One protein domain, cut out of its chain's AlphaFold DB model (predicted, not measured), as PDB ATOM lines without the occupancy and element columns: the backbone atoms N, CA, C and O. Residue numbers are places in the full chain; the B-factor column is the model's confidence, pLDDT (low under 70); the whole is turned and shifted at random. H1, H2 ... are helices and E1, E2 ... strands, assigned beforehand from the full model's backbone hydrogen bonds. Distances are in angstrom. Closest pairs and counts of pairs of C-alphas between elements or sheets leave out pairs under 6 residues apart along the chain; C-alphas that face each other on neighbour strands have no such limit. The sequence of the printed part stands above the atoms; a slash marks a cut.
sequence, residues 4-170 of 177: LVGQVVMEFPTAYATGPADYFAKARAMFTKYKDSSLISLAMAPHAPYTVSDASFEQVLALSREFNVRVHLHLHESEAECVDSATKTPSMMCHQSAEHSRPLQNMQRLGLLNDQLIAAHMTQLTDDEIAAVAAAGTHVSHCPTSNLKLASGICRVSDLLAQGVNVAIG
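This is residues 4 to 170 of the 177 residues of the protein "Amidohydro-rel domain-containing protein" of Aphanomyces astaci (UniProt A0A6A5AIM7). Six parallel strands stand side by side in a sheet curled like part of a barrel, open between E1 and E6, with helices over its outer side. H1 and H2 cover the end with E1, E2 and E3, H7 covers the end with E6, and H4 and H5 graze the sheet between; H3, H6 and the long stretch 88 to 102 lie beyond the ends at which the strands finish. The printed part has 167 residues, with seven named helices and six named strands in the order E1 H1 E2 H2 E3 H3 H4 E4 H5 E5 H6 H7 E6, the sheet running E1 E2 E3 E4 E5 E6. It is mixed, helices and strands, and compact, with a radius of gyration of the C-alphas of 15.4 A and spans of 41 by 37 by 30 A.

E1, residues 4 to 9, is an edge strand, parallel to E2, residues 40 to 46, with N 5 and O 41 2.9 A apart, within hydrogen-bond range. H1, residues 20 to 34, lies over both at a height over the sheet of 9.1 A; its closest C-alphas to E1 are those of Ala 27 and Gln 7, 5.3 A. H2, residues 54 to 67, lies over E2 and E3, residues 70 to 75, at 8.6 A. H1 and H2 only just touch, with 3 pairs of C-alphas within 8 A, the closest Pro 20 and Ser 56, 7.0 A, at a shallow tilt of 13 degrees, the same way. E3 pairs staggered: residues 70 to 71 with E2, N 44 and O 70 at 2.9 A, and 71 to 75 with E4, residues 117 to 121, N 118 and O 71 at 2.8 A. H3, residues 79 to 87, is not on the sheet; it touches H4, residues 103 to 109, at a steep tilt of 51 degrees, the closest C-alphas being Cys 82 and Pro 103, 6.2 A. H4 only grazes the sheet, as does H5, residues 127 to 136. E5, residues 139 to 142, has N 119 and O 139 of E4 and E5 at 2.8 A. H6, residues 144 to 149, is only just not on the sheet, with 4 pairs of C-alphas within 10 A. H7, residues 157 to 162, lies over the edge strand E6, residues 167 to 169, at 9.9 A, and only just touches H5, with 3 pairs of C-alphas within 8 A, the closest Leu 160 and Ile 130, 6.2 A. E6 is the parallel neighbour of E5, with N 168 and O 140 within hydrogen-bond range at 2.8 A. In each helix every O i to N i+4 pair is within hydrogen-bond range. Each next pair of strands makes a strand-helix-strand unit, two parallel neighbours with helix between, with a right-handed crossover, and H1, H2 and H7 on one face give two layers.

E1 begins at C-alpha 4, (-17.126, 46.264, -15.128). H1 measures 21.1 A, H2 19.9 A, E2 18.9 A and H5 14.3 A. E6 ends at C-alpha 169, (-24.619, 34.414, -18.439).

The C-alphas farthest apart are those of Ser 38 and Thr 89, 45.5 A. The printed part has no cut; the one long link is H3 to H4, 15 residues. Mean pLDDT of the printed part is 98.0, and no printed residue is under 70.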
ATOM      1  N   LEU A   4     -17.795  46.569 -16.389       98.00
ATOM      2  CA  LEU A   4     -17.126  46.264 -15.128       98.00
ATOM      3  C   LEU A   4     -15.760  45.654 -15.466       98.00
ATOM      4  O   LEU A   4     -15.710  44.580 -16.059       98.00
ATOM      5  N   VAL A   5     -14.664  46.338 -15.137       98.25
ATOM      6  CA  VAL A   5     -13.307  45.905 -15.512       98.25
ATOM      7  C   VAL A   5     -12.563  45.369 -14.289       98.25
ATOM      8  O   VAL A   5     -12.248  46.110 -13.354       98.25
ATOM      9  N   GLY A   6     -12.277  44.068 -14.307       98.31
ATOM     10  CA  GLY A   6     -11.570  43.370 -13.236       98.31
ATOM     11  C   GLY A   6     -10.092  43.751 -13.144       98.31
ATOM     12  O   GLY A   6      -9.398  43.829 -14.157       98.31
ATOM     13  N   GLN A   7      -9.611  43.981 -11.925       98.50
ATOM     14  CA  GLN A   7      -8.199  44.167 -11.607       98.50
ATOM     15  C   GLN A   7      -7.619  42.822 -11.168       98.50
ATOM     16  O   GLN A   7      -7.925  42.339 -10.076       98.50
ATOM     17  N   VAL A   8      -6.847  42.200 -12.061       98.19
ATOM     18  CA  VAL A   8      -6.347  40.828 -11.892       98.19
ATOM     19  C   VAL A   8      -5.387  40.735 -10.706       98.19
ATOM     20  O   VAL A   8      -4.597  41.650 -10.489       98.19
ATOM     21  N   VAL A   9      -5.433  39.623  -9.967       98.44
ATOM     22  CA  VAL A   9      -4.445  39.269  -8.933       98.44
ATOM     23  C   VAL A   9      -4.064  37.795  -9.074       98.44
ATOM     24  O   VAL A   9      -4.944  36.942  -9.198       98.44
ATOM     25  N   MET A  10      -2.758  37.512  -9.048       97.94
ATOM     26  CA  MET A  10      -2.158  36.170  -9.062       97.94
ATOM     27  C   MET A  10      -0.849  36.164  -8.259       97.94
ATOM     28  O   MET A  10      -0.209  37.207  -8.107       97.94
ATOM     29  N   GLU A  11      -0.420  34.986  -7.802       97.88
ATOM     30  CA  GLU A  11       0.827  34.806  -7.032       97.88
ATOM     31  C   GLU A  11       2.115  34.880  -7.865       97.88
ATOM     32  O   GLU A  11       3.212  34.980  -7.321       97.88
ATOM     33  N   PHE A  12       2.007  34.853  -9.192       97.25
ATOM     34  CA  PHE A  12       3.149  34.787 -10.103       97.25
ATOM     35  C   PHE A  12       3.175  35.953 -11.106       97.25
ATOM     36  O   PHE A  12       2.134  36.555 -11.412       97.25
ATOM     37  N   PRO A  13       4.368  36.295 -11.628       97.94
ATOM     38  CA  PRO A  13       4.524  37.389 -12.575       97.94
ATOM     39  C   PRO A  13       3.836  37.100 -13.912       97.94
ATOM     40  O   PRO A  13       3.798  35.971 -14.395       97.94
ATOM     41  N   THR A  14       3.357  38.162 -14.552       97.94
ATOM     42  CA  THR A  14       2.888  38.173 -15.943       97.94
ATOM     43  C   THR A  14       3.436  39.398 -16.669       97.94
ATOM     44  O   THR A  14       4.146  40.219 -16.090       97.94
ATOM     45  N   ALA A  15       3.060  39.578 -17.937       97.94
ATOM     46  CA  ALA A  15       3.314  40.828 -18.649       97.94
ATOM     47  C   ALA A  15       2.639  42.049 -17.986       97.94
ATOM     48  O   ALA A  15       3.057  43.179 -18.229       97.94
ATOM     49  N   TYR A  16       1.599  41.842 -17.163       97.69
ATOM     50  CA  TYR A  16       0.887  42.930 -16.497       97.69
ATOM     51  C   TYR A  16       1.535  43.346 -15.177       97.69
ATOM     52  O   TYR A  16       1.603  44.545 -14.921       97.69
ATOM     53  N   ALA A  17       2.002  42.413 -14.341       98.00
ATOM     54  CA  ALA A  17       2.585  42.719 -13.032       98.00
ATOM     55  C   ALA A  17       3.624  41.684 -12.581       98.00
ATOM     56  O   ALA A  17       3.589  40.534 -13.011       98.00
ATOM     57  N   THR A  18       4.537  42.085 -11.696       98.12
ATOM     58  CA  THR A  18       5.667  41.245 -11.248       98.12
ATOM     59  C   THR A  18       5.348  40.310 -10.076       98.12
ATOM     60  O   THR A  18       6.165  39.455  -9.743       98.12
ATOM     61  N   GLY A  19       4.175  40.444  -9.456       97.56
ATOM     62  CA  GLY A  19       3.717  39.636  -8.321       97.56
ATOM     63  C   GLY A  19       2.581  40.327  -7.555       97.56
ATOM     64  O   GLY A  19       2.182  41.433  -7.944       97.56
ATOM     65  N   PRO A  20       2.063  39.724  -6.466       97.81
ATOM     66  CA  PRO A  20       0.878  40.207  -5.746       97.81
ATOM     67  C   PRO A  20       0.925  41.691  -5.382       97.81
ATOM     68  O   PRO A  20      -0.011  42.431  -5.672       97.81
ATOM     69  N   ALA A  21       2.044  42.157  -4.818       98.31
ATOM     70  CA  ALA A  21       2.195  43.549  -4.400       98.31
ATOM     71  C   ALA A  21       2.024  44.544  -5.566       98.31
ATOM     72  O   ALA A  21       1.373  45.576  -5.408       98.31
ATOM     73  N   ASP A  22       2.562  44.221  -6.746       98.62
ATOM     74  CA  ASP A  22       2.435  45.059  -7.942       98.62
ATOM     75  C   ASP A  22       1.010  44.993  -8.528       98.62
ATOM     76  O   ASP A  22       0.456  46.025  -8.912       98.62
ATOM     77  N   TYR A  23       0.354  43.821  -8.504       98.81
ATOM     78  CA  TYR A  23      -1.070  43.708  -8.860       98.81
ATOM     79  C   TYR A  23      -1.950  44.605  -7.977       98.81
ATOM     80  O   TYR A  23      -2.740  45.394  -8.500       98.81
ATOM     81  N   PHE A  24      -1.791  44.549  -6.650       98.75
ATOM     82  CA  PHE A  24      -2.578  45.373  -5.725       98.75
ATOM     83  C   PHE A  24      -2.285  46.870  -5.869       98.75
ATOM     84  O   PHE A  24      -3.213  47.684  -5.832       98.75
ATOM     85  N   ALA A  25      -1.021  47.252  -6.079       98.56
ATOM     86  CA  ALA A  25      -0.652  48.643  -6.329       98.56
ATOM     87  C   ALA A  25      -1.342  49.190  -7.591       98.56
ATOM     88  O   ALA A  25      -1.918  50.282  -7.568       98.56
ATOM     89  N   LYS A  26      -1.358  48.405  -8.675       98.62
ATOM     90  CA  LYS A  26      -2.048  48.755  -9.924       98.62
ATOM     91  C   LYS A  26      -3.563  48.808  -9.757       98.62
ATOM     92  O   LYS A  26      -4.176  49.773 -10.216       98.62
ATOM     93  N   ALA A  27      -4.158  47.848  -9.046       98.56
ATOM     94  CA  ALA A  27      -5.589  47.846  -8.746       98.56
ATOM     95  C   ALA A  27      -6.013  49.137  -8.023       98.56
ATOM     96  O   ALA A  27      -6.926  49.834  -8.466       98.56
ATOM     97  N   ARG A  28      -5.279  49.525  -6.972       98.44
ATOM     98  CA  ARG A  28      -5.515  50.760  -6.205       98.44
ATOM     99  C   ARG A  28      -5.397  52.024  -7.064       98.44
ATOM    100  O   ARG A  28      -6.230  52.932  -6.956       98.44
ATOM    101  N   ALA A  29      -4.393  52.081  -7.941       98.25
ATOM    102  CA  ALA A  29      -4.229  53.191  -8.879       98.25
ATOM    103  C   ALA A  29      -5.423  53.294  -9.845       98.25
ATOM    104  O   ALA A  29      -5.922  54.391 -10.110       98.25
ATOM    105  N   MET A  30      -5.924  52.155 -10.329       98.25
ATOM    106  CA  MET A  30      -7.077  52.093 -11.225       98.25
ATOM    107  C   MET A  30      -8.378  52.493 -10.526       98.25
ATOM    108  O   MET A  30      -9.119  53.306 -11.082       98.25
ATOM    109  N   PHE A  31      -8.622  52.020  -9.299       97.88
ATOM    110  CA  PHE A  31      -9.779  52.437  -8.498       97.88
ATOM    111  C   PHE A  31      -9.821  53.946  -8.296       97.88
ATOM    112  O   PHE A  31     -10.849  54.570  -8.543       97.88
ATOM    113  N   THR A  32      -8.682  54.555  -7.963       96.38
ATOM    114  CA  THR A  32      -8.587  56.014  -7.831       96.38
ATOM    115  C   THR A  32      -8.864  56.726  -9.157       96.38
ATOM    116  O   THR A  32      -9.620  57.695  -9.195       96.38
ATOM    117  N   LYS A  33      -8.275  56.243 -10.258       97.56
ATOM    118  CA  LYS A  33      -8.374  56.880 -11.579       97.56
ATOM    119  C   LYS A  33      -9.795  56.877 -12.150       97.56
ATOM    120  O   LYS A  33     -10.174  57.840 -12.810       97.56
ATOM    121  N   TYR A  34     -10.561  55.808 -11.931       96.94
ATOM    122  CA  TYR A  34     -11.885  55.626 -12.541       96.94
ATOM    123  C   TYR A  34     -13.060  55.818 -11.573       96.94
ATOM    124  O   TYR A  34     -14.198  55.576 -11.970       96.94
ATOM    125  N   LYS A  35     -12.817  56.302 -10.346       94.62
ATOM    126  CA  LYS A  35     -13.844  56.451  -9.298       94.62
ATOM    127  C   LYS A  35     -15.093  57.240  -9.724       94.62
ATOM    128  O   LYS A  35     -16.191  56.905  -9.299       94.62
ATOM    129  N   ASP A  36     -14.934  58.254 -10.578       95.75
ATOM    130  CA  ASP A  36     -16.025  59.143 -11.014       95.75
ATOM    131  C   ASP A  36     -16.559  58.787 -12.417       95.75
ATOM    132  O   ASP A  36     -17.310  59.552 -13.027       95.75
ATOM    133  N   SER A  37     -16.158  57.642 -12.985       96.75
ATOM    134  CA  SER A  37     -16.622  57.240 -14.312       96.75
ATOM    135  C   SER A  37     -18.088  56.809 -14.284       96.75
ATOM    136  O   SER A  37     -18.483  55.904 -13.556       96.75
ATOM    137  N   SER A  38     -18.903  57.399 -15.159       96.31
ATOM    138  CA  SER A  38     -20.315  57.030 -15.312       96.31
ATOM    139  C   SER A  38     -20.543  55.788 -16.180       96.31
ATOM    140  O   SER A  38     -21.672  55.297 -16.246       96.31
ATOM    141  N   LEU A  39     -19.510  55.279 -16.864       97.25
ATOM    142  CA  LEU A  39     -19.592  54.138 -17.790       97.25
ATOM    143  C   LEU A  39     -18.703  52.958 -17.389       97.25
ATOM    144  O   LEU A  39     -19.013  51.827 -17.764       97.25
ATOM    145  N   ILE A  40     -17.615  53.208 -16.659       97.69
ATOM    146  CA  ILE A  40     -16.649  52.190 -16.257       97.69
ATOM    147  C   ILE A  40     -16.714  52.019 -14.747       97.69
ATOM    148  O   ILE A  40     -16.385  52.928 -13.995       97.69
ATOM    149  N   SER A  41     -17.106  50.834 -14.311       97.56
ATOM    150  CA  SER A  41     -16.930  50.385 -12.934       97.56
ATOM    151  C   SER A  41     -15.755  49.417 -12.883       97.56
ATOM    152  O   SER A  41     -15.400  48.804 -13.890       97.56
ATOM    153  N   LEU A  42     -15.149  49.259 -11.712       98.31
ATOM    154  CA  LEU A  42     -14.040  48.333 -11.511       98.31
ATOM    155  C   LEU A  42     -14.412  47.274 -10.467       98.31
ATOM    156  O   LEU A  42     -15.312  47.480  -9.656       98.31
ATOM    157  N   ALA A  43     -13.717  46.142 -10.508       98.56
ATOM    158  CA  ALA A  43     -13.830  45.051  -9.543       98.56
ATOM    159  C   ALA A  43     -12.438  44.515  -9.209       98.56
ATOM    160  O   ALA A  43     -11.516  44.651 -10.013       98.56
ATOM    161  N   MET A  44     -12.292  43.858  -8.064       98.81
ATOM    162  CA  MET A  44     -11.175  42.938  -7.867       98.81
ATOM    163  C   MET A  44     -11.418  41.672  -8.686       98.81
ATOM    164  O   MET A  44     -12.547  41.192  -8.752       98.81
ATOM    165  N   ALA A  45     -10.373  41.131  -9.303       98.75
ATOM    166  CA  ALA A  45     -10.452  39.899 -10.080       98.75
ATOM    167  C   ALA A  45      -9.308  38.933  -9.725       98.75
ATOM    168  O   ALA A  45      -8.440  38.679 -10.566       98.75
ATOM    169  N   PRO A  46      -9.240  38.417  -8.479       98.69
ATOM    170  CA  PRO A  46      -8.370  37.277  -8.201       98.69
ATOM    171  C   PRO A  46      -8.683  36.158  -9.195       98.69
ATOM    172  O   PRO A  46      -9.850  35.856  -9.424       98.69
ATOM    173  N   HIS A  47      -7.652  35.580  -9.811       98.62
ATOM    174  CA  HIS A  47      -7.862  34.656 -10.924       98.62
ATOM    175  C   HIS A  47      -8.670  33.418 -10.503       98.62
ATOM    176  O   HIS A  47      -9.807  33.264 -10.944       98.62
ATOM    177  N   ALA A  48      -8.098  32.568  -9.648       98.56
ATOM    178  CA  ALA A  48      -8.707  31.325  -9.175       98.56
ATOM    179  C   ALA A  48      -8.036  30.846  -7.868       98.56
ATOM    180  O   ALA A  48      -6.873  31.200  -7.629       98.56
ATOM    181  N   PRO A  49      -8.690  29.986  -7.064       98.25
ATOM    182  CA  PRO A  49      -8.146  29.433  -5.817       98.25
ATOM    183  C   PRO A  49      -6.745  28.808  -5.932       98.25
ATOM    184  O   PRO A  49      -5.898  28.969  -5.059       98.25
ATOM    185  N   TYR A  50      -6.441  28.123  -7.031       97.94
ATOM    186  CA  TYR A  50      -5.131  27.490  -7.262       97.94
ATOM    187  C   TYR A  50      -4.034  28.460  -7.735       97.94
ATOM    188  O   TYR A  50      -2.890  28.067  -7.958       97.94
ATOM    189  N   THR A  51      -4.344  29.751  -7.860       98.25
ATOM    190  CA  THR A  51      -3.402  30.797  -8.316       98.25
ATOM    191  C   THR A  51      -3.299  32.001  -7.386       98.25
ATOM    192  O   THR A  51      -2.533  32.921  -7.679       98.25
ATOM    193  N   VAL A  52      -4.086  32.016  -6.309       98.50
ATOM    194  CA  VAL A  52      -4.190  33.110  -5.339       98.50
ATOM    195  C   VAL A  52      -4.158  32.499  -3.946       98.50
ATOM    196  O   VAL A  52      -4.923  31.585  -3.655       98.50
ATOM    197  N   SER A  53      -3.253  32.983  -3.101       98.19
ATOM    198  CA  SER A  53      -3.102  32.504  -1.728       98.19
ATOM    199  C   SER A  53      -4.158  33.088  -0.791       98.19
ATOM    200  O   SER A  53      -4.733  34.143  -1.074       98.19
ATOM    201  N   ASP A  54      -4.355  32.461   0.372       98.38
ATOM    202  CA  ASP A  54      -5.215  33.000   1.439       98.38
ATOM    203  C   ASP A  54      -4.846  34.453   1.796       98.38
ATOM    204  O   ASP A  54      -5.720  35.315   1.866       98.38
ATOM    205  N   ALA A  55      -3.549  34.761   1.926       98.38
ATOM    206  CA  ALA A  55      -3.076  36.107   2.257       98.38
ATOM    207  C   ALA A  55      -3.421  37.143   1.170       98.38
ATOM    208  O   ALA A  55      -3.736  38.299   1.471       98.38
ATOM    209  N   SER A  56      -3.380  36.748  -0.105       98.62
ATOM    210  CA  SER A  56      -3.825  37.606  -1.204       98.62
ATOM    211  C   SER A  56      -5.348  37.729  -1.238       98.62
ATOM    212  O   SER A  56      -5.862  38.816  -1.487       98.62
ATOM    213  N   PHE A  57      -6.098  36.670  -0.937       98.75
ATOM    214  CA  PHE A  57      -7.556  36.737  -0.824       98.75
ATOM    215  C   PHE A  57      -8.025  37.655   0.314       98.75
ATOM    216  O   PHE A  57      -8.962  38.433   0.126       98.75
ATOM    217  N   GLU A  58      -7.344  37.645   1.458       98.62
ATOM    218  CA  GLU A  58      -7.592  38.591   2.553       98.62
ATOM    219  C   GLU A  58      -7.360  40.041   2.104       98.62
ATOM    220  O   GLU A  58      -8.185  40.919   2.372       98.62
ATOM    221  N   GLN A  59      -6.286  40.299   1.348       98.62
ATOM    222  CA  GLN A  59      -6.028  41.618   0.759       98.62
ATOM    223  C   GLN A  59      -7.069  42.006  -0.297       98.62
ATOM    224  O   GLN A  59      -7.479  43.166  -0.347       98.62
ATOM    225  N   VAL A  60      -7.542  41.054  -1.109       98.81
ATOM    226  CA  VAL A  60      -8.654  41.269  -2.045       98.81
ATOM    227  C   VAL A  60      -9.904  41.712  -1.293       98.81
ATOM    228  O   VAL A  60     -10.522  42.695  -1.699       98.81
ATOM    229  N   LEU A  61     -10.265  41.030  -0.202       98.69
ATOM    230  CA  LEU A  61     -11.433  41.380   0.607       98.69
ATOM    231  C   LEU A  61     -11.276  42.743   1.293       98.69
ATOM    232  O   LEU A  61     -12.223  43.529   1.347       98.69
ATOM    233  N   ALA A  62     -10.088  43.042   1.817       98.56
ATOM    234  CA  ALA A  62      -9.807  44.339   2.421       98.56
ATOM    235  C   ALA A  62      -9.963  45.470   1.395       98.56
ATOM    236  O   ALA A  62     -10.651  46.457   1.658       98.56
ATOM    237  N   LEU A  63      -9.383  45.301   0.202       98.25
ATOM    238  CA  LEU A  63      -9.421  46.306  -0.856       98.25
ATOM    239  C   LEU A  63     -10.818  46.451  -1.472       98.25
ATOM    240  O   LEU A  63     -11.237  47.567  -1.781       98.25
ATOM    241  N   SER A  64     -11.560  45.349  -1.619       98.50
ATOM    242  CA  SER A  64     -12.932  45.380  -2.132       98.50
ATOM    243  C   SER A  64     -13.858  46.171  -1.209       98.50
ATOM    244  O   SER A  64     -14.636  46.996  -1.686       98.50
ATOM    245  N   ARG A  65     -13.706  46.007   0.111       98.12
ATOM    246  CA  ARG A  65     -14.420  46.795   1.125       98.12
ATOM    247  C   ARG A  65     -13.976  48.254   1.146       98.12
ATOM    248  O   ARG A  65     -14.830  49.132   1.191       98.12
ATOM    249  N   GLU A  66     -12.669  48.513   1.087       98.00
ATOM    250  CA  GLU A  66     -12.109  49.871   1.098       98.00
ATOM    251  C   GLU A  66     -12.661  50.723  -0.055       98.00
ATOM    252  O   GLU A  66     -13.078  51.860   0.155       98.00
ATOM    253  N   PHE A  67     -12.699  50.162  -1.266       97.62
ATOM    254  CA  PHE A  67     -13.155  50.870  -2.467       97.62
ATOM    255  C   PHE A  67     -14.627  50.622  -2.816       97.62
ATOM    256  O   PHE A  67     -15.108  51.171  -3.807       97.62
ATOM    257  N   ASN A  68     -15.343  49.824  -2.015       97.19
ATOM    258  CA  ASN A  68     -16.722  49.399  -2.270       97.19
ATOM    259  C   ASN A  68     -16.913  48.842  -3.696       97.19
ATOM    260  O   ASN A  68     -17.770  49.288  -4.464       97.19
ATOM    261  N   VAL A  69     -16.061  47.886  -4.068       98.12
ATOM    262  CA  VAL A  69     -16.075  47.218  -5.374       98.12
ATOM    263  C   VAL A  69     -16.371  45.729  -5.228       98.12
ATOM    264  O   VAL A  69     -16.089  45.119  -4.202       98.12
ATOM    265  N   ARG A  70     -16.910  45.129  -6.292       98.56
ATOM    266  CA  ARG A  70     -17.183  43.686  -6.354       98.56
ATOM    267  C   ARG A  70     -15.903  42.860  -6.486       98.56
ATOM    268  O   ARG A  70     -14.849  43.387  -6.851       98.56
ATOM    269  N   VAL A  71     -16.030  41.554  -6.265       98.88
ATOM    270  CA  VAL A  71     -15.000  40.546  -6.551       98.88
ATOM    271  C   VAL A  71     -15.513  39.614  -7.649       98.88
ATOM    272  O   VAL A  71     -16.629  39.118  -7.548       98.88
ATOM    273  N   HIS A  72     -14.722  39.375  -8.694       98.81
ATOM    274  CA  HIS A  72     -15.033  38.430  -9.771       98.81
ATOM    275  C   HIS A  72     -13.983  37.316  -9.801       98.81
ATOM    276  O   HIS A  72     -12.806  37.601 -10.000       98.81
ATOM    277  N   LEU A  73     -14.399  36.072  -9.568       98.88
ATOM    278  CA  LEU A  73     -13.501  34.945  -9.296       98.88
ATOM    279  C   LEU A  73     -13.948  33.700 -10.073       98.88
ATOM    280  O   LEU A  73     -15.128  33.356 -10.030       98.88
ATOM    281  N   HIS A  74     -13.013  32.997 -10.718       98.81
ATOM    282  CA  HIS A  74     -13.254  31.627 -11.188       98.81
ATOM    283  C   HIS A  74     -13.290  30.708  -9.969       98.81
ATOM    284  O   HIS A  74     -12.345  30.703  -9.179       98.81
ATOM    285  N   LEU A  75     -14.389  29.981  -9.775       98.81
ATOM    286  CA  LEU A  75     -14.589  29.163  -8.585       98.81
ATOM    287  C   LEU A  75     -15.377  27.905  -8.934       98.81
ATOM    288  O   LEU A  75     -16.424  27.984  -9.582       98.81
ATOM    289  N   HIS A  76     -14.904  26.758  -8.447       98.69
ATOM    290  CA  HIS A  76     -15.568  25.467  -8.650       98.69
ATOM    291  C   HIS A  76     -15.804  25.175 -10.133       98.69
ATOM    292  O   HIS A  76     -16.884  24.738 -10.535       98.69
ATOM    293  N   GLU A  77     -14.798  25.457 -10.955       98.50
ATOM    294  CA  GLU A  77     -14.875  25.253 -12.393       98.50
ATOM    295  C   GLU A  77     -14.706  23.779 -12.749       98.50
ATOM    296  O   GLU A  77     -15.445  23.283 -13.594       98.50
ATOM    297  N   SER A  78     -13.784  23.067 -12.095       98.19
ATOM    298  CA  SER A  78     -13.470  21.667 -12.407       98.19
ATOM    299  C   SER A  78     -13.498  20.765 -11.177       98.19
ATOM    300  O   SER A  78     -13.253  21.204 -10.051       98.19
ATOM    301  N   GLU A  79     -13.771  19.475 -11.387       98.00
ATOM    302  CA  GLU A  79     -13.749  18.474 -10.313       98.00
ATOM    303  C   GLU A  79     -12.379  18.430  -9.619       98.00
ATOM    304  O   GLU A  79     -12.317  18.444  -8.390       98.00
ATOM    305  N   ALA A  80     -11.289  18.466 -10.397       97.94
ATOM    306  CA  ALA A  80      -9.921  18.459  -9.881       97.94
ATOM    307  C   ALA A  80      -9.646  19.648  -8.949       97.94
ATOM    308  O   ALA A  80      -9.089  19.451  -7.875       97.94
ATOM    309  N   GLU A  81     -10.111  20.857  -9.293       98.31
ATOM    310  CA  GLU A  81     -10.024  22.027  -8.403       98.31
ATOM    311  C   GLU A  81     -10.619  21.723  -7.024       98.31
ATOM    312  O   GLU A  81     -10.040  22.050  -5.989       98.31
ATOM    313  N   CYS A  82     -11.785  21.079  -6.998       98.44
ATOM    314  CA  CYS A  82     -12.508  20.825  -5.764       98.44
ATOM    315  C   CYS A  82     -11.923  19.661  -4.962       98.44
ATOM    316  O   CYS A  82     -11.746  19.784  -3.748       98.44
ATOM    317  N   VAL A  83     -11.645  18.541  -5.632       98.19
ATOM    318  CA  VAL A  83     -11.133  17.319  -5.007       98.19
ATOM    319  C   VAL A  83      -9.712  17.540  -4.512       98.19
ATOM    320  O   VAL A  83      -9.465  17.336  -3.324       98.19
ATOM    321  N   ASP A  84      -8.811  18.039  -5.363       98.19
ATOM    322  CA  ASP A  84      -7.401  18.207  -4.999       98.19
ATOM    323  C   ASP A  84      -7.234  19.201  -3.850       98.19
ATOM    324  O   ASP A  84      -6.410  18.989  -2.961       98.19
ATOM    325  N   SER A  85      -8.055  20.256  -3.818       98.00
ATOM    326  CA  SER A  85      -8.062  21.221  -2.716       98.00
ATOM    327  C   SER A  85      -8.553  20.613  -1.404       98.00
ATOM    328  O   SER A  85      -7.947  20.857  -0.357       98.00
ATOM    329  N   ALA A  86      -9.616  19.803  -1.453       98.00
ATOM    330  CA  ALA A  86     -10.187  19.160  -0.273       98.00
ATOM    331  C   ALA A  86      -9.240  18.112   0.327       98.00
ATOM    332  O   ALA A  86      -9.118  18.009   1.548       98.00
ATOM    333  N   THR A  87      -8.537  17.355  -0.517       97.62
ATOM    334  CA  THR A  87      -7.610  16.299  -0.087       97.62
ATOM    335  C   THR A  87      -6.175  16.782   0.101       97.62
ATOM    336  O   THR A  87      -5.357  16.032   0.631       97.62
ATOM    337  N   LYS A  88      -5.853  18.013  -0.321       96.38
ATOM    338  CA  LYS A  88      -4.477  18.520  -0.461       96.38
ATOM    339  C   LYS A  88      -3.599  17.646  -1.348       96.38
ATOM    340  O   LYS A  88      -2.407  17.479  -1.091       96.38
ATOM    341  N   THR A  89      -4.174  17.122  -2.426       96.62
ATOM    342  CA  THR A  89      -3.394  16.468  -3.477       96.62
ATOM    343  C   THR A  89      -2.475  17.508  -4.128       96.62
ATOM    344  O   THR A  89      -2.970  18.543  -4.576       96.62
ATOM    345  N   PRO A  90      -1.150  17.283  -4.209       93.88
ATOM    346  CA  PRO A  90      -0.259  18.189  -4.925       93.88
ATOM    347  C   PRO A  90      -0.587  18.193  -6.424       93.88
ATOM    348  O   PRO A  90      -0.302  17.229  -7.135       93.88
ATOM    349  N   SER A  91      -1.191  19.275  -6.910       96.06
ATOM    350  CA  SER A  91      -1.526  19.464  -8.323       96.06
ATOM    351  C   SER A  91      -1.578  20.951  -8.675       96.06
ATOM    352  O   SER A  91      -1.606  21.812  -7.796       96.06
ATOM    353  N   MET A  92      -1.629  21.262  -9.973       95.25
ATOM    354  CA  MET A  92      -1.812  22.639 -10.453       95.25
ATOM    355  C   MET A  92      -3.228  23.190 -10.218       95.25
ATOM    356  O   MET A  92      -3.445  24.377 -10.439       95.25
ATOM    357  N   MET A  93      -4.171  22.341  -9.796       96.19
ATOM    358  CA  MET A  93      -5.562  22.707  -9.504       96.19
ATOM    359  C   MET A  93      -5.833  22.798  -7.998       96.19
ATOM    360  O   MET A  93      -6.902  23.235  -7.580       96.19
ATOM    361  N   CYS A  94      -4.859  22.417  -7.170       96.75
ATOM    362  CA  CYS A  94      -4.967  22.501  -5.725       96.75
ATOM    363  C   CYS A  94      -4.892  23.962  -5.260       96.75
ATOM    364  O   CYS A  94      -3.965  24.700  -5.599       96.75
ATOM    365  N   HIS A  95      -5.877  24.381  -4.468       95.00
ATOM    366  CA  HIS A  95      -5.944  25.706  -3.857       95.00
ATOM    367  C   HIS A  95      -4.665  26.022  -3.076       95.00
ATOM    368  O   HIS A  95      -4.231  25.226  -2.238       95.00
ATOM    369  N   GLN A  96      -4.118  27.223  -3.276       94.00
ATOM    370  CA  GLN A  96      -2.980  27.759  -2.520       94.00
ATOM    371  C   GLN A  96      -3.364  28.185  -1.091       94.00
ATOM    372  O   GLN A  96      -3.214  29.331  -0.676       94.00
ATOM    373  N   SER A  97      -3.863  27.227  -0.321       94.50
ATOM    374  CA  SER A  97      -4.259  27.371   1.077       94.50
ATOM    375  C   SER A  97      -3.724  26.189   1.882       94.50
ATOM    376  O   SER A  97      -3.506  25.109   1.329       94.50
ATOM    377  N   ALA A  98      -3.562  26.352   3.193       93.12
ATOM    378  CA  ALA A  98      -3.275  25.240   4.096       93.12
ATOM    379  C   ALA A  98      -4.530  24.398   4.422       93.12
ATOM    380  O   ALA A  98      -4.412  23.269   4.889       93.12
ATOM    381  N   GLU A  99      -5.733  24.903   4.131       95.00
ATOM    382  CA  GLU A  99      -6.997  24.314   4.592       95.00
ATOM    383  C   GLU A  99      -7.447  23.100   3.782       95.00
ATOM    384  O   GLU A  99      -7.679  23.222   2.579       95.00
ATOM    385  N   HIS A 100      -7.657  21.953   4.429       97.12
ATOM    386  CA  HIS A 100      -8.225  20.744   3.815       97.12
ATOM    387  C   HIS A 100      -9.733  20.911   3.579       97.12
ATOM    388  O   HIS A 100     -10.565  20.388   4.318       97.12
ATOM    389  N   SER A 101     -10.089  21.714   2.581       97.69
ATOM    390  CA  SER A 101     -11.470  22.088   2.295       97.69
ATOM    391  C   SER A 101     -11.682  22.339   0.810       97.69
ATOM    392  O   SER A 101     -10.741  22.596   0.050       97.69
ATOM    393  N   ARG A 102     -12.943  22.278   0.382       98.50
ATOM    394  CA  ARG A 102     -13.312  22.679  -0.976       98.50
ATOM    395  C   ARG A 102     -13.143  24.198  -1.125       98.50
ATOM    396  O   ARG A 102     -13.362  24.928  -0.158       98.50
ATOM    397  N   PRO A 103     -12.820  24.717  -2.323       98.50
ATOM    398  CA  PRO A 103     -12.520  26.140  -2.490       98.50
ATOM    399  C   PRO A 103     -13.607  27.100  -1.987       98.50
ATOM    400  O   PRO A 103     -13.280  28.077  -1.320       98.50
ATOM    401  N   LEU A 104     -14.888  26.799  -2.218       98.69
ATOM    402  CA  LEU A 104     -16.023  27.588  -1.730       98.69
ATOM    403  C   LEU A 104     -16.082  27.660  -0.201       98.69
ATOM    404  O   LEU A 104     -16.289  28.742   0.344       98.69
ATOM    405  N   GLN A 105     -15.833  26.548   0.498       98.50
ATOM    406  CA  GLN A 105     -15.750  26.532   1.963       98.50
ATOM    407  C   GLN A 105     -14.607  27.430   2.452       98.50
ATOM    408  O   GLN A 105     -14.775  28.184   3.411       98.50
ATOM    409  N   ASN A 106     -13.465  27.417   1.757       98.25
ATOM    410  CA  ASN A 106     -12.371  28.325   2.085       98.25
ATOM    411  C   ASN A 106     -12.748  29.796   1.820       98.25
ATOM    412  O   ASN A 106     -12.479  30.657   2.652       98.25
ATOM    413  N   MET A 107     -13.445  30.094   0.717       98.69
ATOM    414  CA  MET A 107     -13.965  31.443   0.441       98.69
ATOM    415  C   MET A 107     -14.960  31.906   1.511       98.69
ATOM    416  O   MET A 107     -14.970  33.081   1.874       98.69
ATOM    417  N   GLN A 108     -15.769  30.998   2.059       98.56
ATOM    418  CA  GLN A 108     -16.650  31.289   3.187       98.56
ATOM    419  C   GLN A 108     -15.854  31.614   4.457       98.56
ATOM    420  O   GLN A 108     -16.124  32.631   5.093       98.56
ATOM    421  N   ARG A 109     -14.834  30.810   4.795       98.25
ATOM    422  CA  ARG A 109     -13.936  31.056   5.940       98.25
ATOM    423  C   ARG A 109     -13.222  32.407   5.832       98.25
ATOM    424  O   ARG A 109     -13.142  33.131   6.820       98.25
ATOM    425  N   LEU A 110     -12.741  32.753   4.638       98.31
ATOM    426  CA  LEU A 110     -12.065  34.022   4.355       98.31
ATOM    427  C   LEU A 110     -13.031  35.217   4.276       98.31
ATOM    428  O   LEU A 110     -12.585  36.355   4.171       98.31
ATOM    429  N   GLY A 111     -14.350  34.990   4.319       98.50
ATOM    430  CA  GLY A 111     -15.372  36.037   4.241       98.50
ATOM    431  C   GLY A 111     -15.625  36.585   2.831       98.50
ATOM    432  O   GLY A 111     -16.269  37.627   2.690       98.50
ATOM    433  N   LEU A 112     -15.126  35.904   1.796       98.62
ATOM    434  CA  LEU A 112     -15.328  36.235   0.382       98.62
ATOM    435  C   LEU A 112     -16.669  35.741  -0.161       98.62
ATOM    436  O   LEU A 112     -17.186  36.351  -1.091       98.62
ATOM    437  N   LEU A 113     -17.250  34.683   0.414       98.69
ATOM    438  CA  LEU A 113     -18.604  34.243   0.068       98.69
ATOM    439  C   LEU A 113     -19.631  35.221   0.667       98.69
ATOM    440  O   LEU A 113     -19.991  35.124   1.840       98.69
ATOM    441  N   ASN A 114     -20.032  36.211  -0.129       98.69
ATOM    442  CA  ASN A 114     -20.949  37.291   0.244       98.69
ATOM    443  C   ASN A 114     -21.646  37.882  -1.002       98.69
ATOM    444  O   ASN A 114     -21.471  37.385  -2.119       98.69
ATOM    445  N   ASP A 115     -22.405  38.961  -0.820       98.38
ATOM    446  CA  ASP A 115     -23.201  39.642  -1.850       98.38
ATOM    447  C   ASP A 115     -22.387  40.490  -2.850       98.38
ATOM    448  O   ASP A 115     -22.919  40.967  -3.853       98.38
ATOM    449  N   GLN A 116     -21.084  40.668  -2.617       98.31
ATOM    450  CA  GLN A 116     -20.161  41.341  -3.538       98.31
ATOM    451  C   GLN A 116     -19.431  40.364  -4.466       98.31
ATOM    452  O   GLN A 116     -18.739  40.808  -5.391       98.31
ATOM    453  N   LEU A 117     -19.555  39.054  -4.233       98.88
ATOM    454  CA  LEU A 117     -18.894  38.028  -5.030       98.88
ATOM    455  C   LEU A 117     -19.705  37.677  -6.282       98.88
ATOM    456  O   LEU A 117     -20.890  37.350  -6.218       98.88
ATOM    457  N   ILE A 118     -19.022  37.698  -7.423       98.88
ATOM    458  CA  ILE A 118     -19.443  37.098  -8.685       98.88
ATOM    459  C   ILE A 118     -18.558  35.869  -8.901       98.88
ATOM    460  O   ILE A 118     -17.372  36.002  -9.207       98.88
ATOM    461  N   ALA A 119     -19.128  34.683  -8.728       98.81
ATOM    462  CA  ALA A 119     -18.438  33.414  -8.900       98.81
ATOM    463  C   ALA A 119     -18.715  32.847 -10.301       98.81
ATOM    464  O   ALA A 119     -19.858  32.545 -10.654       98.81
ATOM    465  N   ALA A 120     -17.679  32.753 -11.130       98.75
ATOM    466  CA  ALA A 120     -17.782  32.206 -12.477       98.75
ATOM    467  C   ALA A 120     -17.729  30.671 -12.459       98.75
ATOM    468  O   ALA A 120     -17.038  30.080 -11.634       98.75
ATOM    469  N   HIS A 121     -18.421  30.048 -13.416       98.69
ATOM    470  CA  HIS A 121     -18.506  28.597 -13.652       98.69
ATOM    471  C   HIS A 121     -19.391  27.823 -12.677       98.69
ATOM    472  O   HIS A 121     -20.484  27.422 -13.087       98.69
ATOM    473  N   MET A 122     -18.942  27.602 -11.435       98.75
ATOM    474  CA  MET A 122     -19.706  26.923 -10.377       98.75
ATOM    475  C   MET A 122     -20.324  25.578 -10.819       98.75
ATOM    476  O   MET A 122     -21.507  25.308 -10.594       98.75
ATOM    477  N   THR A 123     -19.548  24.744 -11.515       98.75
ATOM    478  CA  THR A 123     -20.010  23.460 -12.077       98.75
ATOM    479  C   THR A 123     -20.046  22.339 -11.040       98.75
ATOM    480  O   THR A 123     -20.822  21.402 -11.194       98.75
ATOM    481  N   GLN A 124     -19.243  22.445  -9.979       98.69
ATOM    482  CA  GLN A 124     -19.009  21.361  -9.018       98.69
ATOM    483  C   GLN A 124     -19.833  21.463  -7.729       98.69
ATOM    484  O   GLN A 124     -19.478  20.846  -6.726       98.69
ATOM    485  N   LEU A 125     -20.901  22.257  -7.730       98.75
ATOM    486  CA  LEU A 125     -21.690  22.570  -6.541       98.75
ATOM    487  C   LEU A 125     -22.437  21.363  -5.947       98.75
ATOM    488  O   LEU A 125     -23.186  20.666  -6.641       98.75
ATOM    489  N   THR A 126     -22.320  21.190  -4.629       98.75
ATOM    490  CA  THR A 126     -23.195  20.302  -3.841       98.75
ATOM    491  C   THR A 126     -24.487  21.011  -3.411       98.75
ATOM    492  O   THR A 126     -24.607  22.230  -3.536       98.75
ATOM    493  N   ASP A 127     -25.463  20.265  -2.881       98.69
ATOM    494  CA  ASP A 127     -26.713  20.849  -2.357       98.69
ATOM    495  C   ASP A 127     -26.453  21.847  -1.214       98.69
ATOM    496  O   ASP A 127     -27.009  22.947  -1.207       98.69
ATOM    497  N   ASP A 128     -25.551  21.502  -0.290       98.56
ATOM    498  CA  ASP A 128     -25.169  22.374   0.827       98.56
ATOM    499  C   ASP A 128     -24.462  23.646   0.340       98.56
ATOM    500  O   ASP A 128     -24.667  24.732   0.882       98.56
ATOM    501  N   GLU A 129     -23.646  23.539  -0.709       98.75
ATOM    502  CA  GLU A 129     -22.944  24.686  -1.283       98.75
ATOM    503  C   GLU A 129     -23.888  25.606  -2.061       98.75
ATOM    504  O   GLU A 129     -23.737  26.823  -1.986       98.75
ATOM    505  N   ILE A 130     -24.906  25.061  -2.736       98.88
ATOM    506  CA  ILE A 130     -25.991  25.861  -3.323       98.88
ATOM    507  C   ILE A 130     -26.714  26.648  -2.224       98.88
ATOM    508  O   ILE A 130     -26.926  27.853  -2.373       98.88
ATOM    509  N   ALA A 131     -27.055  25.996  -1.109       98.75
ATOM    510  CA  ALA A 131     -27.692  26.661   0.025       98.75
ATOM    511  C   ALA A 131     -26.790  27.752   0.631       98.75
ATOM    512  O   ALA A 131     -27.273  28.839   0.951       98.75
ATOM    513  N   ALA A 132     -25.480  27.508   0.735       98.75
ATOM    514  CA  ALA A 132     -24.511  28.493   1.217       98.75
ATOM    515  C   ALA A 132     -24.381  29.704   0.275       98.75
ATOM    516  O   ALA A 132     -24.378  30.841   0.743       98.75
ATOM    517  N   VAL A 133     -24.327  29.481  -1.044       98.88
ATOM    518  CA  VAL A 133     -24.307  30.546  -2.065       98.88
ATOM    519  C   VAL A 133     -25.569  31.405  -1.977       98.88
ATOM    520  O   VAL A 133     -25.471  32.633  -1.980       98.88
ATOM    521  N   ALA A 134     -26.738  30.772  -1.845       98.81
ATOM    522  CA  ALA A 134     -28.015  31.464  -1.685       98.81
ATOM    523  C   ALA A 134     -28.060  32.295  -0.397       98.81
ATOM    524  O   ALA A 134     -28.375  33.484  -0.442       98.81
ATOM    525  N   ALA A 135     -27.676  31.704   0.737       98.75
ATOM    526  CA  ALA A 135     -27.645  32.389   2.027       98.75
ATOM    527  C   ALA A 135     -26.673  33.582   2.042       98.75
ATOM    528  O   ALA A 135     -26.946  34.591   2.689       98.75
ATOM    529  N   ALA A 136     -25.553  33.481   1.321       98.69
ATOM    530  CA  ALA A 136     -24.562  34.545   1.214       98.69
ATOM    531  C   ALA A 136     -24.958  35.677   0.250       98.69
ATOM    532  O   ALA A 136     -24.324  36.730   0.266       98.69
ATOM    533  N   GLY A 137     -25.965  35.471  -0.607       98.62
ATOM    534  CA  GLY A 137     -26.340  36.425  -1.656       98.62
ATOM    535  C   GLY A 137     -25.336  36.510  -2.812       98.62
ATOM    536  O   GLY A 137     -25.389  37.454  -3.601       98.62
ATOM    537  N   THR A 138     -24.426  35.539  -2.926       98.81
ATOM    538  CA  THR A 138     -23.407  35.491  -3.982       98.81
ATOM    539  C   THR A 138     -24.050  35.358  -5.361       98.81
ATOM    540  O   THR A 138     -25.050  34.667  -5.547       98.81
ATOM    541  N   HIS A 139     -23.469  36.026  -6.353       98.88
ATOM    542  CA  HIS A 139     -23.906  35.946  -7.743       98.88
ATOM    543  C   HIS A 139     -23.118  34.874  -8.498       98.88
ATOM    544  O   HIS A 139     -21.917  34.721  -8.283       98.88
ATOM    545  N   VAL A 140     -23.764  34.185  -9.439       98.88
ATOM    546  CA  VAL A 140     -23.118  33.179 -10.295       98.88
ATOM    547  C   VAL A 140     -23.071  33.667 -11.740       98.88
ATOM    548  O   VAL A 140     -24.084  34.103 -12.281       98.88
ATOM    549  N   SER A 141     -21.906  33.579 -12.386       98.62
ATOM    550  CA  SER A 141     -21.754  33.800 -13.830       98.62
ATOM    551  C   SER A 141     -21.620  32.457 -14.544       98.62
ATOM    552  O   SER A 141     -20.564  31.822 -14.517       98.62
ATOM    553  N   HIS A 142     -22.700  32.008 -15.179       98.75
ATOM    554  CA  HIS A 142     -22.746  30.741 -15.895       98.75
ATOM    555  C   HIS A 142     -22.128  30.865 -17.296       98.75
ATOM    556  O   HIS A 142     -22.621  31.625 -18.129       98.75
ATOM    557  N   CYS A 143     -21.084  30.074 -17.567       98.38
ATOM    558  CA  CYS A 143     -20.356  30.046 -18.841       98.38
ATOM    559  C   CYS A 143     -20.564  28.703 -19.581       98.38
ATOM    560  O   CYS A 143     -19.631  27.904 -19.661       98.38
ATOM    561  N   PRO A 144     -21.770  28.399 -20.107       97.69
ATOM    562  CA  PRO A 144     -22.126  27.058 -20.586       97.69
ATOM    563  C   PRO A 144     -21.205  26.530 -21.686       97.69
ATOM    564  O   PRO A 144     -20.791  25.376 -21.631       97.69
ATOM    565  N   THR A 145     -20.875  27.363 -22.677       96.88
ATOM    566  CA  THR A 145     -20.065  26.925 -23.820       96.88
ATOM    567  C   THR A 145     -18.651  26.550 -23.392       96.88
ATOM    568  O   THR A 145     -18.183  25.477 -23.762       96.88
ATOM    569  N   SER A 146     -18.022  27.371 -22.545       97.38
ATOM    570  CA  SER A 146     -16.701  27.076 -21.976       97.38
ATOM    571  C   SER A 146     -16.720  25.819 -21.117       97.38
ATOM    572  O   SER A 146     -15.951  24.890 -21.371       97.38
ATOM    573  N   ASN A 147     -17.693  25.718 -20.208       97.81
ATOM    574  CA  ASN A 147     -17.833  24.562 -19.329       97.81
ATOM    575  C   ASN A 147     -17.937  23.241 -20.110       97.81
ATOM    576  O   ASN A 147     -17.344  22.238 -19.719       97.81
ATOM    577  N   LEU A 148     -18.683  23.230 -21.221       96.75
ATOM    578  CA  LEU A 148     -18.828  22.044 -22.065       96.75
ATOM    579  C   LEU A 148     -17.590  21.798 -22.934       96.75
ATOM    580  O   LEU A 148     -17.146  20.656 -23.044       96.75
ATOM    581  N   LYS A 149     -17.012  22.846 -23.533       96.62
ATOM    582  CA  LYS A 149     -15.844  22.734 -24.417       96.62
ATOM    583  C   LYS A 149     -14.601  22.238 -23.680       96.62
ATOM    584  O   LYS A 149     -13.815  21.493 -24.260       96.62
ATOM    585  N   LEU A 150     -14.429  22.638 -22.422       96.25
ATOM    586  CA  LEU A 150     -13.313  22.232 -21.567       96.25
ATOM    587  C   LEU A 150     -13.611  20.982 -20.724       96.25
ATOM    588  O   LEU A 150     -12.752  20.550 -19.961       96.25
ATOM    589  N   ALA A 151     -14.800  20.388 -20.876       97.38
ATOM    590  CA  ALA A 151     -15.275  19.275 -20.051       97.38
ATOM    591  C   ALA A 151     -15.228  19.574 -18.536       97.38
ATOM    592  O   ALA A 151     -15.057  18.670 -17.720       97.38
ATOM    593  N   SER A 152     -15.416  20.842 -18.160       97.19
ATOM    594  CA  SER A 152     -15.382  21.323 -16.776       97.19
ATOM    595  C   SER A 152     -16.594  20.843 -15.967       97.19
ATOM    596  O   SER A 152     -16.495  20.640 -14.762       97.19
ATOM    597  N   GLY A 153     -17.745  20.635 -16.621       97.56
ATOM    598  CA  GLY A 153     -18.961  20.088 -16.009       97.56
ATOM    599  C   GLY A 153     -20.227  20.875 -16.348       97.56
ATOM    600  O   GLY A 153     -20.244  21.709 -17.251       97.56
ATOM    601  N   ILE A 154     -21.315  20.613 -15.617       98.38
ATOM    602  CA  ILE A 154     -22.621  21.252 -15.829       98.38
ATOM    603  C   ILE A 154     -23.004  22.017 -14.563       98.38
ATOM    604  O   ILE A 154     -23.269  21.421 -13.525       98.38
ATOM    605  N   CYS A 155     -23.065  23.347 -14.654       98.62
ATOM    606  CA  CYS A 155     -23.568  24.171 -13.557       98.62
ATOM    607  C   CYS A 155     -25.052  23.874 -13.305       98.62
ATOM    608  O   CYS A 155     -25.860  23.864 -14.239       98.62
ATOM    609  N   ARG A 156     -25.416  23.666 -12.036       98.62
ATOM    610  CA  ARG A 156     -26.780  23.361 -11.577       98.62
ATOM    611  C   ARG A 156     -27.663  24.615 -11.536       98.62
ATOM    612  O   ARG A 156     -28.207  24.985 -10.499       98.62
ATOM    613  N   VAL A 157     -27.795  25.291 -12.679       98.81
ATOM    614  CA  VAL A 157     -28.481  26.591 -12.806       98.81
ATOM    615  C   VAL A 157     -29.927  26.538 -12.315       98.81
ATOM    616  O   VAL A 157     -30.356  27.448 -11.614       98.81
ATOM    617  N   SER A 158     -30.671  25.474 -12.631       98.69
ATOM    618  CA  SER A 158     -32.060  25.321 -12.177       98.69
ATOM    619  C   SER A 158     -32.178  25.314 -10.651       98.69
ATOM    620  O   SER A 158     -33.069  25.962 -10.107       98.69
ATOM    621  N   ASP A 159     -31.256  24.637  -9.965       98.81
ATOM    622  CA  ASP A 159     -31.258  24.524  -8.505       98.81
ATOM    623  C   ASP A 159     -30.840  25.847  -7.847       98.81
ATOM    624  O   ASP A 159     -31.453  26.281  -6.872       98.81
ATOM    625  N   LEU A 160     -29.851  26.537  -8.430       98.88
ATOM    626  CA  LEU A 160     -29.444  27.885  -8.020       98.88
ATOM    627  C   LEU A 160     -30.608  28.882  -8.125       98.88
ATOM    628  O   LEU A 160     -30.900  29.600  -7.169       98.88
ATOM    629  N   LEU A 161     -31.307  28.900  -9.264       98.81
ATOM    630  CA  LEU A 161     -32.458  29.780  -9.482       98.81
ATOM    631  C   LEU A 161     -33.618  29.454  -8.533       98.81
ATOM    632  O   LEU A 161     -34.252  30.371  -8.014       98.81
ATOM    633  N   ALA A 162     -33.878  28.170  -8.265       98.69
ATOM    634  CA  ALA A 162     -34.913  27.742  -7.322       98.69
ATOM    635  C   ALA A 162     -34.642  28.216  -5.881       98.69
ATOM    636  O   ALA A 162     -35.585  28.451  -5.129       98.69
ATOM    637  N   GLN A 163     -33.371  28.404  -5.517       98.62
ATOM    638  CA  GLN A 163     -32.931  28.935  -4.221       98.62
ATOM    639  C   GLN A 163     -32.784  30.469  -4.212       98.62
ATOM    640  O   GLN A 163     -32.334  31.047  -3.226       98.62
ATOM    641  N   GLY A 164     -33.162  31.151  -5.300       98.56
ATOM    642  CA  GLY A 164     -33.120  32.613  -5.396       98.56
ATOM    643  C   GLY A 164     -31.735  33.200  -5.681       98.56
ATOM    644  O   GLY A 164     -31.554  34.411  -5.554       98.56
ATOM    645  N   VAL A 165     -30.760  32.380  -6.085       98.88
ATOM    646  CA  VAL A 165     -29.436  32.868  -6.487       98.88
ATOM    647  C   VAL A 165     -29.556  33.670  -7.781       98.88
ATOM    648  O   VAL A 165     -30.164  33.230  -8.757       98.88
ATOM    649  N   ASN A 166     -28.926  34.843  -7.818       98.88
ATOM    650  CA  ASN A 166     -28.794  35.611  -9.051       98.88
ATOM    651  C   ASN A 166     -27.782  34.929  -9.986       98.88
ATOM    652  O   ASN A 166     -26.586  34.893  -9.686       98.88
ATOM    653  N   VAL A 167     -28.261  34.428 -11.126       98.88
ATOM    654  CA  VAL A 167     -27.438  33.786 -12.158       98.88
ATOM    655  C   VAL A 167     -27.412  34.662 -13.412       98.88
ATOM    656  O   VAL A 167     -28.446  34.924 -14.026       98.88
ATOM    657  N   ALA A 168     -26.219  35.094 -13.812       98.62
ATOM    658  CA  ALA A 168     -25.948  35.757 -15.084       98.62
ATOM    659  C   ALA A 168     -25.345  34.773 -16.101       98.62
ATOM    660  O   ALA A 168     -24.920  33.676 -15.741       98.62
ATOM    661  N   ILE A 169     -25.276  35.178 -17.372       98.31
ATOM    662  CA  ILE A 169     -24.619  34.414 -18.439       98.31
ATOM    663  C   ILE A 169     -23.318  35.097 -18.874       98.31
ATOM    664  O   ILE A 169     -23.284  36.315 -19.062       98.31
ATOM    665  N   GLY A 170     -22.258  34.308 -19.039       97.25
ATOM    666  CA  GLY A 170     -20.942  34.741 -19.500       97.25
ATOM    667  C   GLY A 170     -20.460  33.910 -20.686       97.25
ATOM    668  O   GLY A 170     -20.871  32.767 -20.874       97.25
TER     669      GLY A 170